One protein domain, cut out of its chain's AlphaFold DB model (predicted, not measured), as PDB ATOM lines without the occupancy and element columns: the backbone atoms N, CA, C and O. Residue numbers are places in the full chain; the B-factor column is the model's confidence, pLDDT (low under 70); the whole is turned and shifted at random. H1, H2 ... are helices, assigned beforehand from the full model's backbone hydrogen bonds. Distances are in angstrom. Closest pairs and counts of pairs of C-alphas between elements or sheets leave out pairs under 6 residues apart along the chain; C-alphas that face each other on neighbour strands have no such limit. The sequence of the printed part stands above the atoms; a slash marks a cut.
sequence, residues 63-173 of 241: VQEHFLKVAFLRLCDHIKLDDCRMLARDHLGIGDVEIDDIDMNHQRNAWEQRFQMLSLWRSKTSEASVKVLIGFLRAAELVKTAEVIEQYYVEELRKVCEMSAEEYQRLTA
ATOM      1  N   VAL A  63      12.845  12.135 -32.919       84.75
ATOM      2  CA  VAL A  63      14.099  11.505 -33.361       84.75
ATOM      3  C   VAL A  63      13.858  10.096 -33.897       84.75
ATOM      4  O   VAL A  63      14.366   9.756 -34.963       84.75
ATOM      5  N   GLN A  64      13.057   9.281 -33.205       86.19
ATOM      6  CA  GLN A  64      12.708   7.937 -33.685       86.19
ATOM      7  C   GLN A  64      11.959   7.993 -35.023       86.19
ATOM      8  O   GLN A  64      12.257   7.229 -35.941       86.19
ATOM      9  N   GLU A  65      11.042   8.950 -35.164       83.12
ATOM     10  CA  GLU A  65      10.325   9.205 -36.411       83.12
ATOM     11  C   GLU A  65      11.264   9.700 -37.521       83.12
ATOM     12  O   GLU A  65      11.146   9.267 -38.667       83.12
ATOM     13  N   HIS A  66      12.233  10.564 -37.200       85.50
ATOM     14  CA  HIS A  66      13.271  10.987 -38.143       85.50
ATOM     15  C   HIS A  66      14.100   9.805 -38.645       85.50
ATOM     16  O   HIS A  66      14.228   9.628 -39.856       85.50
ATOM     17  N   PHE A  67      14.607   8.958 -37.745       89.12
ATOM     18  CA  PHE A  67      15.372   7.771 -38.134       89.12
ATOM     19  C   PHE A  67      14.574   6.867 -39.065       89.12
ATOM     20  O   PHE A  67      15.108   6.392 -40.068       89.12
ATOM     21  N   LEU A  68      13.292   6.658 -38.766       88.50
ATOM     22  CA  LEU A  68      12.442   5.823 -39.594       88.50
ATOM     23  C   LEU A  68      12.193   6.431 -40.977       88.50
ATOM     24  O   LEU A  68      12.324   5.734 -41.981       88.50
ATOM     25  N   LYS A  69      11.915   7.736 -41.046       85.19
ATOM     26  CA  LYS A  69      11.763   8.457 -42.317       85.19
ATOM     27  C   LYS A  69      13.029   8.381 -43.160       85.19
ATOM     28  O   LYS A  69      12.947   8.041 -44.337       85.19
ATOM     29  N   VAL A  70      14.198   8.647 -42.576       84.31
ATOM     30  CA  VAL A  70      15.481   8.535 -43.286       84.31
ATOM     31  C   VAL A  70      15.694   7.106 -43.784       84.31
ATOM     32  O   VAL A  70      16.049   6.922 -44.947       84.31
ATOM     33  N   ALA A  71      15.411   6.094 -42.960       91.25
ATOM     34  CA  ALA A  71      15.503   4.697 -43.371       91.25
ATOM     35  C   ALA A  71      14.568   4.374 -44.549       91.25
ATOM     36  O   ALA A  71      14.996   3.689 -45.473       91.25
ATOM     37  N   PHE A  72      13.338   4.899 -44.572       91.50
ATOM     38  CA  PHE A  72      12.419   4.717 -45.701       91.50
ATOM     39  C   PHE A  72      12.938   5.353 -46.983       91.50
ATOM     40  O   PHE A  72      12.934   4.693 -48.021       91.50
ATOM     41  N   LEU A  73      13.420   6.598 -46.914       81.25
ATOM     42  CA  LEU A  73      13.986   7.291 -48.074       81.25
ATOM     43  C   LEU A  73      15.158   6.491 -48.657       81.25
ATOM     44  O   LEU A  73      15.168   6.192 -49.846       81.25
ATOM     45  N   ARG A  74      16.094   6.061 -47.801       87.38
ATOM     46  CA  ARG A  74      17.242   5.245 -48.220       87.38
ATOM     47  C   ARG A  74      16.820   3.883 -48.748       87.38
ATOM     48  O   ARG A  74      17.355   3.429 -49.753       87.38
ATOM     49  N   LEU A  75      15.847   3.236 -48.115       90.62
ATOM     50  CA  LEU A  75      15.339   1.957 -48.589       90.62
ATOM     51  C   LEU A  75      14.745   2.101 -49.986       90.62
ATOM     52  O   LEU A  75      15.082   1.303 -50.854       90.62
ATOM     53  N   CYS A  76      13.968   3.155 -50.239       87.69
ATOM     54  CA  CYS A  76      13.427   3.461 -51.560       87.69
ATOM     55  C   CYS A  76      14.513   3.729 -52.614       87.69
ATOM     56  O   CYS A  76      14.252   3.548 -53.795       87.69
ATOM     57  N   ASP A  77      15.733   4.105 -52.245       85.56
ATOM     58  CA  ASP A  77      16.822   4.253 -53.218       85.56
ATOM     59  C   ASP A  77      17.476   2.901 -53.574       85.56
ATOM     60  O   ASP A  77      18.029   2.746 -54.663       85.56
ATOM     61  N   HIS A  78      17.382   1.901 -52.689       87.94
ATOM     62  CA  HIS A  78      18.135   0.644 -52.793       87.94
ATOM     63  C   HIS A  78      17.289  -0.613 -53.059       87.94
ATOM     64  O   HIS A  78      17.782  -1.546 -53.694       87.94
ATOM     65  N   ILE A  79      16.038  -0.676 -52.594       94.69
ATOM     66  CA  ILE A  79      15.157  -1.837 -52.792       94.69
ATOM     67  C   ILE A  79      14.481  -1.772 -54.158       94.69
ATOM     68  O   ILE A  79      13.996  -0.716 -54.561       94.69
ATOM     69  N   LYS A  80      14.385  -2.887 -54.886       96.50
ATOM     70  CA  LYS A  80      13.565  -2.922 -56.105       96.50
ATOM     71  C   LYS A  80      12.085  -2.851 -55.738       96.50
ATOM     72  O   LYS A  80      11.688  -3.250 -54.648       96.50
ATOM     73  N   LEU A  81      11.261  -2.356 -56.658       93.81
ATOM     74  CA  LEU A  81       9.818  -2.265 -56.435       93.81
ATOM     75  C   LEU A  81       9.198  -3.636 -56.126       93.81
ATOM     76  O   LEU A  81       8.455  -3.755 -55.159       93.81
ATOM     77  N   ASP A  82       9.555  -4.672 -56.888       97.19
ATOM     78  CA  ASP A  82       9.009  -6.019 -56.681       97.19
ATOM     79  C   ASP A  82       9.449  -6.629 -55.343       97.19
ATOM     80  O   ASP A  82       8.625  -7.193 -54.627       97.19
ATOM     81  N   ASP A  83      10.707  -6.421 -54.943       98.06
ATOM     82  CA  ASP A  83      11.202  -6.833 -53.621       98.06
ATOM     83  C   ASP A  83      10.457  -6.091 -52.496       98.06
ATOM     84  O   ASP A  83      10.140  -6.673 -51.461       98.06
ATOM     85  N   CYS A  84      10.128  -4.811 -52.701       97.31
ATOM     86  CA  CYS A  84       9.346  -4.023 -51.748       97.31
ATOM     87  C   CYS A  84       7.896  -4.507 -51.645       97.31
ATOM     88  O   CYS A  84       7.348  -4.517 -50.547       97.31
ATOM     89  N   ARG A  85       7.287  -4.939 -52.756       97.81
ATOM     90  CA  ARG A  85       5.951  -5.555 -52.760       97.81
ATOM     91  C   ARG A  85       5.949  -6.881 -52.005       97.81
ATOM     92  O   ARG A  85       5.053  -7.106 -51.196       97.81
ATOM     93  N   MET A  86       6.955  -7.733 -52.228       97.38
ATOM     94  CA  MET A  86       7.108  -8.979 -51.464       97.38
ATOM     95  C   MET A  86       7.288  -8.690 -49.974       97.38
ATOM     96  O   MET A  86       6.556  -9.228 -49.153       97.38
ATOM     97  N   LEU A  87       8.185  -7.762 -49.622       98.12
ATOM     98  CA  LEU A  87       8.381  -7.334 -48.235       98.12
ATOM     99  C   LEU A  87       7.070  -6.828 -47.609       98.12
ATOM    100  O   LEU A  87       6.727  -7.221 -46.494       98.12
ATOM    101  N   ALA A  88       6.337  -5.976 -48.333       96.94
ATOM    102  CA  ALA A  88       5.068  -5.403 -47.901       96.94
ATOM    103  C   ALA A  88       4.029  -6.484 -47.571       96.94
ATOM    104  O   ALA A  88       3.446  -6.460 -46.483       96.94
ATOM    105  N   ARG A  89       3.858  -7.450 -48.479       97.00
ATOM    106  CA  ARG A  89       2.913  -8.561 -48.338       97.00
ATOM    107  C   ARG A  89       3.305  -9.522 -47.221       97.00
ATOM    108  O   ARG A  89       2.502  -9.800 -46.335       97.00
ATOM    109  N   ASP A  90       4.542  -9.999 -47.256       96.88
ATOM    110  CA  ASP A  90       4.948 -11.185 -46.499       96.88
ATOM    111  C   ASP A  90       5.429 -10.841 -45.082       96.88
ATOM    112  O   ASP A  90       5.381 -11.682 -44.183       96.88
ATOM    113  N   HIS A  91       5.874  -9.598 -44.859       96.81
ATOM    114  CA  HIS A  91       6.485  -9.188 -43.592       96.81
ATOM    115  C   HIS A  91       5.869  -7.934 -42.967       96.81
ATOM    116  O   HIS A  91       5.819  -7.842 -41.742       96.81
ATOM    117  N   LEU A  92       5.390  -6.974 -43.770       95.12
ATOM    118  CA  LEU A  92       4.811  -5.729 -43.242       95.12
ATOM    119  C   LEU A  92       3.296  -5.813 -42.994       95.12
ATOM    120  O   LEU A  92       2.722  -4.883 -42.429       95.12
ATOM    121  N   GLY A  93       2.643  -6.907 -43.400       94.62
ATOM    122  CA  GLY A  93       1.204  -7.104 -43.212       94.62
ATOM    123  C   GLY A  93       0.339  -6.173 -44.067       94.62
ATOM    124  O   GLY A  93      -0.752  -5.783 -43.643       94.62
ATOM    125  N   ILE A  94       0.832  -5.782 -45.245       94.88
ATOM    126  CA  ILE A  94       0.091  -4.979 -46.225       94.88
ATOM    127  C   ILE A  94      -0.569  -5.929 -47.223       94.88
ATOM    128  O   ILE A  94       0.107  -6.741 -47.847       94.88
ATOM    129  N   GLY A  95      -1.893  -5.853 -47.354       94.31
ATOM    130  CA  GLY A  95      -2.646  -6.763 -48.219       94.31
ATOM    131  C   GLY A  95      -2.522  -6.416 -49.705       94.31
ATOM    132  O   GLY A  95      -2.260  -5.269 -50.056       94.31
ATOM    133  N   ASP A  96      -2.796  -7.388 -50.582       96.25
ATOM    134  CA  ASP A  96      -2.733  -7.192 -52.041       96.25
ATOM    135  C   ASP A  96      -3.630  -6.050 -52.533       96.25
ATOM    136  O   ASP A  96      -3.195  -5.250 -53.348       96.25
ATOM    137  N   VAL A  97      -4.834  -5.900 -51.968       96.44
ATOM    138  CA  VAL A  97      -5.751  -4.796 -52.319       96.44
ATOM    139  C   VAL A  97      -5.115  -3.428 -52.061       96.44
ATOM    140  O   VAL A  97      -5.261  -2.510 -52.858       96.44
ATOM    141  N   GLU A  98      -4.377  -3.286 -50.961       94.88
ATOM    142  CA  GLU A  98      -3.734  -2.019 -50.603       94.88
ATOM    143  C   GLU A  98      -2.527  -1.737 -51.497       94.88
ATOM    144  O   GLU A  98      -2.274  -0.589 -51.858       94.88
ATOM    145  N   ILE A  99      -1.792  -2.788 -51.869       93.31
ATOM    146  CA  ILE A  99      -0.699  -2.706 -52.841       93.31
ATOM    147  C   ILE A  99      -1.250  -2.280 -54.205       93.31
ATOM    148  O   ILE A  99      -0.704  -1.357 -54.808       93.31
ATOM    149  N   ASP A 100      -2.351  -2.884 -54.654       93.44
ATOM    150  CA  ASP A 100      -3.010  -2.557 -55.918       93.44
ATOM    151  C   ASP A 100      -3.515  -1.106 -55.927       93.44
ATOM    152  O   ASP A 100      -3.288  -0.378 -56.896       93.44
ATOM    153  N   ASP A 101      -4.133  -0.640 -54.836       88.81
ATOM    154  CA  ASP A 101      -4.570   0.752 -54.687       88.81
ATOM    155  C   ASP A 101      -3.388   1.733 -54.767       88.81
ATOM    156  O   ASP A 101      -3.462   2.758 -55.456       88.81
ATOM    157  N   ILE A 102      -2.269   1.424 -54.103       78.69
ATOM    158  CA  ILE A 102      -1.035   2.219 -54.188       78.69
ATOM    159  C   ILE A 102      -0.505   2.225 -55.627       78.69
ATOM    160  O   ILE A 102      -0.175   3.285 -56.168       78.69
ATOM    161  N   ASP A 103      -0.446   1.062 -56.269       83.12
ATOM    162  CA  ASP A 103       0.058   0.926 -57.629       83.12
ATOM    163  C   ASP A 103      -0.803   1.705 -58.631       83.12
ATOM    164  O   ASP A 103      -0.255   2.399 -59.494       83.12
ATOM    165  N   MET A 104      -2.131   1.679 -58.474       78.12
ATOM    166  CA  MET A 104      -3.076   2.444 -59.290       78.12
ATOM    167  C   MET A 104      -2.964   3.957 -59.081       78.12
ATOM    168  O   MET A 104      -3.050   4.707 -60.054       78.12
ATOM    169  N   ASN A 105      -2.744   4.415 -57.849       74.38
ATOM    170  CA  ASN A 105      -2.616   5.842 -57.541       74.38
ATOM    171  C   ASN A 105      -1.254   6.422 -57.959       74.38
ATOM    172  O   ASN A 105      -1.139   7.623 -58.208       74.38
ATOM    173  N   HIS A 106      -0.226   5.575 -58.088       72.50
ATOM    174  CA  HIS A 106       1.161   5.995 -58.323       72.50
ATOM    175  C   HIS A 106       1.821   5.314 -59.538       72.50
ATOM    176  O   HIS A 106       3.040   5.160 -59.574       72.50
ATOM    177  N   GLN A 107       1.044   4.960 -60.570       62.75
ATOM    178  CA  GLN A 107       1.435   4.102 -61.713       62.75
ATOM    179  C   GLN A 107       2.769   4.423 -62.414       62.75
ATOM    180  O   GLN A 107       3.358   3.543 -63.038       62.75
ATOM    181  N   ARG A 108       3.246   5.672 -62.375       68.69
ATOM    182  CA  ARG A 108       4.490   6.104 -63.048       68.69
ATOM    183  C   ARG A 108       5.620   6.465 -62.091       68.69
ATOM    184  O   ARG A 108       6.646   6.974 -62.535       68.69
ATOM    185  N   ASN A 109       5.444   6.224 -60.794       79.69
ATOM    186  CA  ASN A 109       6.417   6.595 -59.782       79.69
ATOM    187  C   ASN A 109       6.702   5.417 -58.843       79.69
ATOM    188  O   ASN A 109       6.143   5.303 -57.757       79.69
ATOM    189  N   ALA A 110       7.634   4.561 -59.268       78.00
ATOM    190  CA  ALA A 110       8.081   3.401 -58.498       78.00
ATOM    191  C   ALA A 110       8.710   3.774 -57.147       78.00
ATOM    192  O   ALA A 110       8.720   2.973 -56.213       78.00
ATOM    193  N   TRP A 111       9.277   4.977 -57.024       88.12
ATOM    194  CA  TRP A 111       9.759   5.476 -55.739       88.12
ATOM    195  C   TRP A 111       8.591   5.758 -54.794       88.12
ATOM    196  O   TRP A 111       8.603   5.279 -53.665       88.12
ATOM    197  N   GLU A 112       7.556   6.442 -55.280       79.12
ATOM    198  CA  GLU A 112       6.371   6.759 -54.479       79.12
ATOM    199  C   GLU A 112       5.619   5.494 -54.063       79.12
ATOM    200  O   GLU A 112       5.245   5.371 -52.906       79.12
ATOM    201  N   GLN A 113       5.494   4.504 -54.951       82.19
ATOM    202  CA  GLN A 113       4.909   3.202 -54.611       82.19
ATOM    203  C   GLN A 113       5.629   2.548 -53.418       82.19
ATOM    204  O   GLN A 113       4.987   2.182 -52.434       82.19
ATOM    205  N   ARG A 114       6.970   2.476 -53.454       90.25
ATOM    206  CA  ARG A 114       7.782   1.952 -52.338       90.25
ATOM    207  C   ARG A 114       7.573   2.766 -51.062       90.25
ATOM    208  O   ARG A 114       7.351   2.199 -49.993       90.25
ATOM    209  N   PHE A 115       7.603   4.092 -51.171       84.75
ATOM    210  CA  PHE A 115       7.459   4.981 -50.022       84.75
ATOM    211  C   PHE A 115       6.072   4.879 -49.370       84.75
ATOM    212  O   PHE A 115       5.972   4.855 -48.140       84.75
ATOM    213  N   GLN A 116       5.008   4.766 -50.169       84.56
ATOM    214  CA  GLN A 116       3.641   4.609 -49.672       84.56
ATOM    215  C   GLN A 116       3.432   3.270 -48.971       84.56
ATOM    216  O   GLN A 116       2.815   3.245 -47.907       84.56
ATOM    217  N   MET A 117       4.009   2.176 -49.481       90.06
ATOM    218  CA  MET A 117       3.972   0.880 -48.791       90.06
ATOM    219  C   MET A 117       4.616   0.985 -47.401       90.06
ATOM    220  O   MET A 117       4.011   0.623 -46.396       90.06
ATOM    221  N   LEU A 118       5.812   1.569 -47.308       91.38
ATOM    222  CA  LEU A 118       6.504   1.742 -46.025       91.38
ATOM    223  C   LEU A 118       5.743   2.675 -45.066       91.38
ATOM    224  O   LEU A 118       5.654   2.409 -43.865       91.38
ATOM    225  N   SER A 119       5.145   3.742 -45.598       86.75
ATOM    226  CA  SER A 119       4.330   4.685 -44.825       86.75
ATOM    227  C   SER A 119       3.047   4.040 -44.290       86.75
ATOM    228  O   SER A 119       2.667   4.281 -43.143       86.75
ATOM    229  N   LEU A 120       2.406   3.175 -45.083       87.62
ATOM    230  CA  LEU A 120       1.227   2.413 -44.672       87.62
ATOM    231  C   LEU A 120       1.567   1.386 -43.585       87.62
ATOM    232  O   LEU A 120       0.830   1.250 -42.610       87.62
ATOM    233  N   TRP A 121       2.712   0.709 -43.688       94.75
ATOM    234  CA  TRP A 121       3.193  -0.158 -42.609       94.75
ATOM    235  C   TRP A 121       3.362   0.611 -41.293       94.75
ATOM    236  O   TRP A 121       2.900   0.167 -40.237       94.75
ATOM    237  N   ARG A 122       3.984   1.795 -41.356       90.56
ATOM    238  CA  ARG A 122       4.188   2.666 -40.193       90.56
ATOM    239  C   ARG A 122       2.873   3.127 -39.560       90.56
ATOM    240  O   ARG A 122       2.791   3.187 -38.334       90.56
ATOM    241  N   SER A 123       1.852   3.449 -40.356       88.25
ATOM    242  CA  SER A 123       0.555   3.886 -39.818       88.25
ATOM    243  C   SER A 123      -0.216   2.749 -39.139       88.25
ATOM    244  O   SER A 123      -0.943   2.993 -38.178       88.25
ATOM    245  N   LYS A 124      -0.015   1.506 -39.591       89.38
ATOM    246  CA  LYS A 124      -0.636   0.302 -39.020       89.38
ATOM    247  C   LYS A 124       0.097  -0.273 -37.809       89.38
ATOM    248  O   LYS A 124      -0.506  -1.002 -37.026       89.38
ATOM    249  N   THR A 125       1.384   0.032 -37.655       89.56
ATOM    250  CA  THR A 125       2.250  -0.611 -36.661       89.56
ATOM    251  C   THR A 125       2.718   0.397 -35.615       89.56
ATOM    252  O   THR A 125       3.550   1.263 -35.892       89.56
ATOM    253  N   SER A 126       2.226   0.268 -34.380       82.62
ATOM    254  CA  SER A 126       2.616   1.141 -33.260       82.62
ATOM    255  C   SER A 126       4.089   0.999 -32.870       82.62
ATOM    256  O   SER A 126       4.697   1.966 -32.425       82.62
ATOM    257  N   GLU A 127       4.665  -0.189 -33.059       84.38
ATOM    258  CA  GLU A 127       6.060  -0.518 -32.725       84.38
ATOM    259  C   GLU A 127       7.022  -0.370 -33.922       84.38
ATOM    260  O   GLU A 127       8.148  -0.875 -33.900       84.38
ATOM    261  N   ALA A 128       6.591   0.304 -34.994       88.69
ATOM    262  CA  ALA A 128       7.417   0.506 -36.179       88.69
ATOM    263  C   ALA A 128       8.716   1.243 -35.827       88.69
ATOM    264  O   ALA A 128       8.712   2.370 -35.334       88.69
ATOM    265  N   SER A 129       9.844   0.600 -36.116       91.88
ATOM    266  CA  SER A 129      11.181   1.141 -35.889       91.88
ATOM    267  C   SER A 129      12.139   0.673 -36.978       91.88
ATOM    268  O   SER A 129      11.898  -0.333 -37.652       91.88
ATOM    269  N   VAL A 130      13.265   1.377 -37.127       93.62
ATOM    270  CA  VAL A 130      14.304   1.018 -38.107       93.62
ATOM    271  C   VAL A 130      14.817  -0.403 -37.868       93.62
ATOM    272  O   VAL A 130      15.044  -1.150 -38.814       93.62
ATOM    273  N   LYS A 131      14.926  -0.820 -36.602       92.12
ATOM    274  CA  LYS A 131      15.345  -2.178 -36.245       92.12
ATOM    275  C   LYS A 131      14.351  -3.235 -36.719       92.12
ATOM    276  O   LYS A 131      14.774  -4.248 -37.269       92.12
ATOM    277  N   VAL A 132      13.055  -3.013 -36.498       94.25
ATOM    278  CA  VAL A 132      12.007  -3.944 -36.947       94.25
ATOM    279  C   VAL A 132      12.046  -4.068 -38.471       94.25
ATOM    280  O   VAL A 132      12.063  -5.183 -38.986       94.25
ATOM    281  N   LEU A 133      12.191  -2.944 -39.180       96.44
ATOM    282  CA  LEU A 133      12.358  -2.933 -40.634       96.44
ATOM    283  C   LEU A 133      13.592  -3.732 -41.087       96.44
ATOM    284  O   LEU A 133      13.483  -4.572 -41.974       96.44
ATOM    285  N   ILE A 134      14.757  -3.519 -40.464       96.38
ATOM    286  CA  ILE A 134      15.985  -4.286 -40.747       96.38
ATOM    287  C   ILE A 134      15.766  -5.783 -40.490       96.38
ATOM    288  O   ILE A 134      16.218  -6.613 -41.278       96.38
ATOM    289  N   GLY A 135      15.058  -6.139 -39.415       96.31
ATOM    290  CA  GLY A 135      14.679  -7.519 -39.113       96.31
ATOM    291  C   GLY A 135      13.846  -8.149 -40.228       96.31
ATOM    292  O   GLY A 135      14.164  -9.252 -40.671       96.31
ATOM    293  N   PHE A 136      12.846  -7.428 -40.739       97.62
ATOM    294  CA  PHE A 136      12.035  -7.877 -41.871       97.62
ATOM    295  C   PHE A 136      12.834  -7.990 -43.168       97.62
ATOM    296  O   PHE A 136      12.707  -8.993 -43.860       97.62
ATOM    297  N   LEU A 137      13.720  -7.036 -43.467       98.25
ATOM    298  CA  LEU A 137      14.605  -7.130 -44.633       98.25
ATOM    299  C   LEU A 137      15.491  -8.380 -44.571       98.25
ATOM    300  O   LEU A 137      15.667  -9.063 -45.575       98.25
ATOM    301  N   ARG A 138      16.028  -8.712 -43.392       97.69
ATOM    302  CA  ARG A 138      16.826  -9.932 -43.196       97.69
ATOM    303  C   ARG A 138      15.976 -11.197 -43.339       97.69
ATOM    304  O   ARG A 138      16.446 -12.154 -43.946       97.69
ATOM    305  N   ALA A 139      14.752 -11.197 -42.809       97.56
ATOM    306  CA  ALA A 139      13.816 -12.314 -42.944       97.56
ATOM    307  C   ALA A 139      13.370 -12.542 -44.400       97.56
ATOM    308  O   ALA A 139      13.182 -13.687 -44.792       97.56
ATOM    309  N   ALA A 140      13.284 -11.475 -45.198       97.50
ATOM    310  CA  ALA A 140      12.983 -11.504 -46.630       97.50
ATOM    311  C   ALA A 140      14.204 -11.829 -47.517       97.50
ATOM    312  O   ALA A 140      14.172 -11.595 -48.721       97.50
ATOM    313  N   GLU A 141      15.321 -12.278 -46.930       97.44
ATOM    314  CA  GLU A 141      16.590 -12.555 -47.625       97.44
ATOM    315  C   GLU A 141      17.236 -11.332 -48.323       97.44
ATOM    316  O   GLU A 141      18.228 -11.455 -49.045       97.44
ATOM    317  N   LEU A 142      16.779 -10.108 -48.027       97.62
ATOM    318  CA  LEU A 142      17.327  -8.842 -48.536       97.62
ATOM    319  C   LEU A 142      18.517  -8.355 -47.690       97.62
ATOM    320  O   LEU A 142      18.600  -7.189 -47.295       97.62
ATOM    321  N   VAL A 143      19.464  -9.255 -47.404       97.06
ATOM    322  CA  VAL A 143      20.546  -9.035 -46.424       97.06
ATOM    323  C   VAL A 143      21.414  -7.823 -46.771       97.06
ATOM    324  O   VAL A 143      21.675  -6.993 -45.905       97.06
ATOM    325  N   LYS A 144      21.806  -7.665 -48.041       96.56
ATOM    326  CA  LYS A 144      22.632  -6.524 -48.484       96.56
ATOM    327  C   LYS A 144      21.910  -5.190 -48.306       96.56
ATOM    328  O   LYS A 144      22.506  -4.215 -47.865       96.56
ATOM    329  N   THR A 145      20.618  -5.150 -48.626       96.88
ATOM    330  CA  THR A 145      19.787  -3.959 -48.417       96.88
ATOM    331  C   THR A 145      19.681  -3.652 -46.926       96.88
ATOM    332  O   THR A 145      19.845  -2.503 -46.530       96.88
ATOM    333  N   ALA A 146      19.490  -4.674 -46.087       97.19
ATOM    334  CA  ALA A 146      19.451  -4.518 -44.636       97.19
ATOM    335  C   ALA A 146      20.759  -3.932 -44.073       97.19
ATOM    336  O   ALA A 146      20.706  -3.014 -43.261       97.19
ATOM    337  N   GLU A 147      21.918  -4.415 -44.533       95.69
ATOM    338  CA  GLU A 147      23.239  -3.902 -44.134       95.69
ATOM    339  C   GLU A 147      23.426  -2.428 -44.508       95.69
ATOM    340  O   GLU A 147      23.928  -1.646 -43.704       95.69
ATOM    341  N   VAL A 148      22.978  -2.027 -45.700       94.81
ATOM    342  CA  VAL A 148      23.021  -0.627 -46.143       94.81
ATOM    343  C   VAL A 148      22.151   0.262 -45.247       94.81
ATOM    344  O   VAL A 148      22.597   1.319 -44.803       94.81
ATOM    345  N   ILE A 149      20.928  -0.169 -44.924       95.31
ATOM    346  CA  ILE A 149      20.045   0.588 -44.020       95.31
ATOM    347  C   ILE A 149      20.612   0.652 -42.601       95.31
ATOM    348  O   ILE A 149      20.546   1.705 -41.967       95.31
ATOM    349  N   GLU A 150      21.214  -0.431 -42.112       94.38
ATOM    350  CA  GLU A 150      21.884  -0.458 -40.811       94.38
ATOM    351  C   GLU A 150      23.060   0.527 -40.759       94.38
ATOM    352  O   GLU A 150      23.184   1.281 -39.795       94.38
ATOM    353  N   GLN A 151      23.875   0.601 -41.815       92.38
ATOM    354  CA  GLN A 151      24.965   1.578 -41.910       92.38
ATOM    355  C   GLN A 151      24.452   3.020 -41.855       92.38
ATOM    356  O   GLN A 151      24.966   3.819 -41.068       92.38
ATOM    357  N   TYR A 152      23.406   3.346 -42.623       90.94
ATOM    358  CA  TYR A 152      22.796   4.676 -42.573       90.94
ATOM    359  C   TYR A 152      22.209   4.992 -41.200       90.94
ATOM    360  O   TYR A 152      22.368   6.105 -40.711       90.94
ATOM    361  N   TYR A 153      21.562   4.018 -40.558       91.81
ATOM    362  CA  TYR A 153      21.018   4.189 -39.214       91.81
ATOM    363  C   TYR A 153      22.111   4.517 -38.192       91.81
ATOM    364  O   TYR A 153      21.961   5.448 -37.404       91.81
ATOM    365  N   VAL A 154      23.235   3.796 -38.236       90.69
ATOM    366  CA  VAL A 154      24.389   4.037 -37.358       90.69
ATOM    367  C   VAL A 154      24.983   5.431 -37.581       90.69
ATOM    368  O   VAL A 154      25.313   6.122 -36.613       90.69
ATOM    369  N   GLU A 155      25.122   5.853 -38.838       90.56
ATOM    370  CA  GLU A 155      25.629   7.182 -39.180       90.56
ATOM    371  C   GLU A 155      24.676   8.289 -38.710       90.56
ATOM    372  O   GLU A 155      25.106   9.271 -38.103       90.56
ATOM    373  N   GLU A 156      23.375   8.116 -38.938       89.19
ATOM    374  CA  GLU A 156      22.358   9.099 -38.571       89.19
ATOM    375  C   GLU A 156      22.208   9.220 -37.052       89.19
ATOM    376  O   GLU A 156      22.118  10.327 -36.518       89.19
ATOM    377  N   LEU A 157      22.279   8.097 -36.331       89.38
ATOM    378  CA  LEU A 157      22.333   8.082 -34.873       89.38
ATOM    379  C   LEU A 157      23.531   8.887 -34.354       89.38
ATOM    380  O   LEU A 157      23.377   9.691 -33.435       89.38
ATOM    381  N   ARG A 158      24.717   8.716 -34.953       88.00
ATOM    382  CA  ARG A 158      25.901   9.496 -34.573       88.00
ATOM    383  C   ARG A 158      25.661  10.995 -34.757       88.00
ATOM    384  O   ARG A 158      25.914  11.750 -33.821       88.00
ATOM    385  N   LYS A 159      25.103  11.408 -35.903       88.50
ATOM    386  CA  LYS A 159      24.793  12.820 -36.188       88.50
ATOM    387  C   LYS A 159      23.877  13.421 -35.130       88.50
ATOM    388  O   LYS A 159      24.229  14.438 -34.549       88.50
ATOM    389  N   VAL A 160      22.741  12.786 -34.829       83.94
ATOM    390  CA  VAL A 160      21.766  13.312 -33.849       83.94
ATOM    391  C   VAL A 160      22.382  13.499 -32.460       83.94
ATOM    392  O   VAL A 160      22.065  14.449 -31.738       83.94
ATOM    393  N   CYS A 161      23.290  12.608 -32.079       80.31
ATOM    394  CA  CYS A 161      23.973  12.690 -30.796       80.31
ATOM    395  C   CYS A 161      25.058  13.771 -30.745       80.31
ATOM    396  O   CYS A 161      25.364  14.255 -29.659       80.31
ATOM    397  N   GLU A 162      25.614  14.156 -31.892       85.38
ATOM    398  CA  GLU A 162      26.632  15.203 -32.027       85.38
ATOM    399  C   GLU A 162      26.034  16.586 -32.365       85.38
ATOM    400  O   GLU A 162      26.745  17.586 -32.295       85.38
ATOM    401  N   MET A 163      24.734  16.666 -32.687       83.38
ATOM    402  CA  MET A 163      24.027  17.915 -33.014       83.38
ATOM    403  C   MET A 163      24.076  18.953 -31.886       83.38
ATOM    404  O   MET A 163      23.977  18.619 -30.696       83.38
ATOM    405  N   SER A 164      24.102  20.233 -32.271       84.62
ATOM    406  CA  SER A 164      23.884  21.332 -31.328       84.62
ATOM    407  C   SER A 164      22.462  21.292 -30.749       84.62
ATOM    408  O   SER A 164      21.561  20.642 -31.290       84.62
ATOM    409  N   ALA A 165      22.229  22.000 -29.641       74.50
ATOM    410  CA  ALA A 165      20.894  22.090 -29.047       74.50
ATOM    411  C   ALA A 165      19.868  22.703 -30.021       74.50
ATOM    412  O   ALA A 165      18.725  22.252 -30.079       74.50
ATOM    413  N   GLU A 166      20.281  23.687 -30.824       76.19
ATOM    414  CA  GLU A 166      19.433  24.341 -31.823       76.19
ATOM    415  C   GLU A 166      19.086  23.409 -32.991       76.19
ATOM    416  O   GLU A 166      17.946  23.391 -33.456       76.19
ATOM    417  N   GLU A 167      20.050  22.626 -33.482       76.81
ATOM    418  CA  GLU A 167      19.825  21.645 -34.552       76.81
ATOM    419  C   GLU A 167      18.886  20.533 -34.091       76.81
ATOM    420  O   GLU A 167      17.927  20.193 -34.786       76.81
ATOM    421  N   TYR A 168      19.114  20.036 -32.877       74.12
ATOM    422  CA  TYR A 168      18.261  19.043 -32.241       74.12
ATOM    423  C   TYR A 168      16.831  19.565 -32.021       74.12
ATOM    424  O   TYR A 168      15.857  18.851 -32.271       74.12
ATOM    425  N   GLN A 169      16.670  20.828 -31.614       72.62
ATOM    426  CA  GLN A 169      15.353  21.464 -31.510       72.62
ATOM    427  C   GLN A 169      14.650  21.561 -32.863       72.62
ATOM    428  O   GLN A 169      13.466  21.263 -32.943       72.62
ATOM    429  N   ARG A 170      15.354  21.926 -33.942       74.88
ATOM    430  CA  ARG A 170      14.760  21.957 -35.292       74.88
ATOM    431  C   ARG A 170      14.324  20.576 -35.765       74.88
ATOM    432  O   ARG A 170      13.271  20.462 -36.380       74.88
ATOM    433  N   LEU A 171      15.119  19.546 -35.475       73.69
ATOM    434  CA  LEU A 171      14.804  18.161 -35.820       73.69
ATOM    435  C   LEU A 171      13.527  17.675 -35.124       73.69
ATOM    436  O   LEU A 171      12.709  16.977 -35.716       73.69
ATOM    437  N   THR A 172      13.376  18.048 -33.854       69.94
ATOM    438  CA  THR A 172      12.280  17.612 -32.979       69.94
ATOM    439  C   THR A 172      11.088  18.572 -32.965       69.94
ATOM    440  O   THR A 172      10.073  18.261 -32.341       69.94
ATOM    441  N   ALA A 173      11.172  19.709 -33.662       63.19
ATOM    442  CA  ALA A 173      10.084  20.668 -33.817       63.19
ATOM    443  C   ALA A 173       8.986  20.073 -34.716       63.19
ATOM    444  O   ALA A 173       8.995  20.204 -35.941       63.19
TER     445      ALA A 173
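Overview. This is residues 63 to 173 of the 241 residues of the protein "uncharacterized protein LOC106154213" of Lingula unguis (UniProt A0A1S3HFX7). The longest helix, H6, folds back on H5 as a helical hairpin along one side of H1, the helix in the middle, while H4 covers another side of H1. H2 and H3 pack on H4 toward one end of the elongated body, and the short H7 sits at the other end, by the first turn of H1. The printed part has 111 residues with seven named helices, H1 to H7 in chain order, and no named strand; the class is all helix. It is compact, with a radius of gyration of the C-alphas of 14.5 A, and spans 44 by 28 by 26 A.

Along the chain. H6 holds residues 143 to 162 and is 28.8 A long from first to last C-alpha, beginning at C-alpha 143 at (20.546, -9.035, -46.424). H5 holds residues 130 to 139. H1 holds residues 63 to 78, 22.6 A, with C-alpha 63 at (14.099, 11.505, -33.361). H4 holds residues 110 to 124, 21.6 A. H2 holds residues 81 to 90, H3 residues 96 to 105, and H7 residues 165 to 172, ending at C-alpha 172 at (12.280, 17.612, -32.979).

Arrangement. H1, H5 and H6 form a bundle, three helices that touch one another. H6 and H5 are a hairpin; they touch at a shallow tilt of 13 degrees, opposite ways, closest at the C-alphas of Ala 146 and Ile 134, 5.2 A. H6 touches H1, the hub, closest at the C-alphas of Ile 149 and Ala 71, 6.2 A, opposite ways at 37 degrees, only just steep. H1 only just touches H5, with residues 67 to 71 alone and 3 pairs of C-alphas within 8 A; the closest are Leu 68 and Val 130, 5.4 A. With residues 72 to 77 alone H1 touches H4, closest at the C-alphas of Cys 76 and Arg 114, 5.9 A, opposite ways at a shallow tilt of 32 degrees, only just short of steep. H4 touches H2 at a shallow tilt of 20 degrees, the same way, with the C-alphas of Arg 114 and Cys 84 closest at 6.2 A. H4 touches H3 with residues 113 to 117 alone, closest at the C-alphas of Gln 113 and Ile 102, 6.0 A. H7 only just touches H1, with 3 pairs of C-alphas within 8 A, at residues 63 to 66 of H1 alone; the closest are Thr 172 and Val 63, 6.4 A. H3 and H6 are apart. In each of H1 to H7, every O i to N i+4 pair is within hydrogen-bond range.

Size, cuts and confidence. The two C-alphas farthest apart, those of Val 97 and Ser 164, are 44.7 A from each other. The printed part has no cut, and the six links are tight. The mean pLDDT of the printed part is 88.6; residues 107 to 108 and 172 to 173 are under 70.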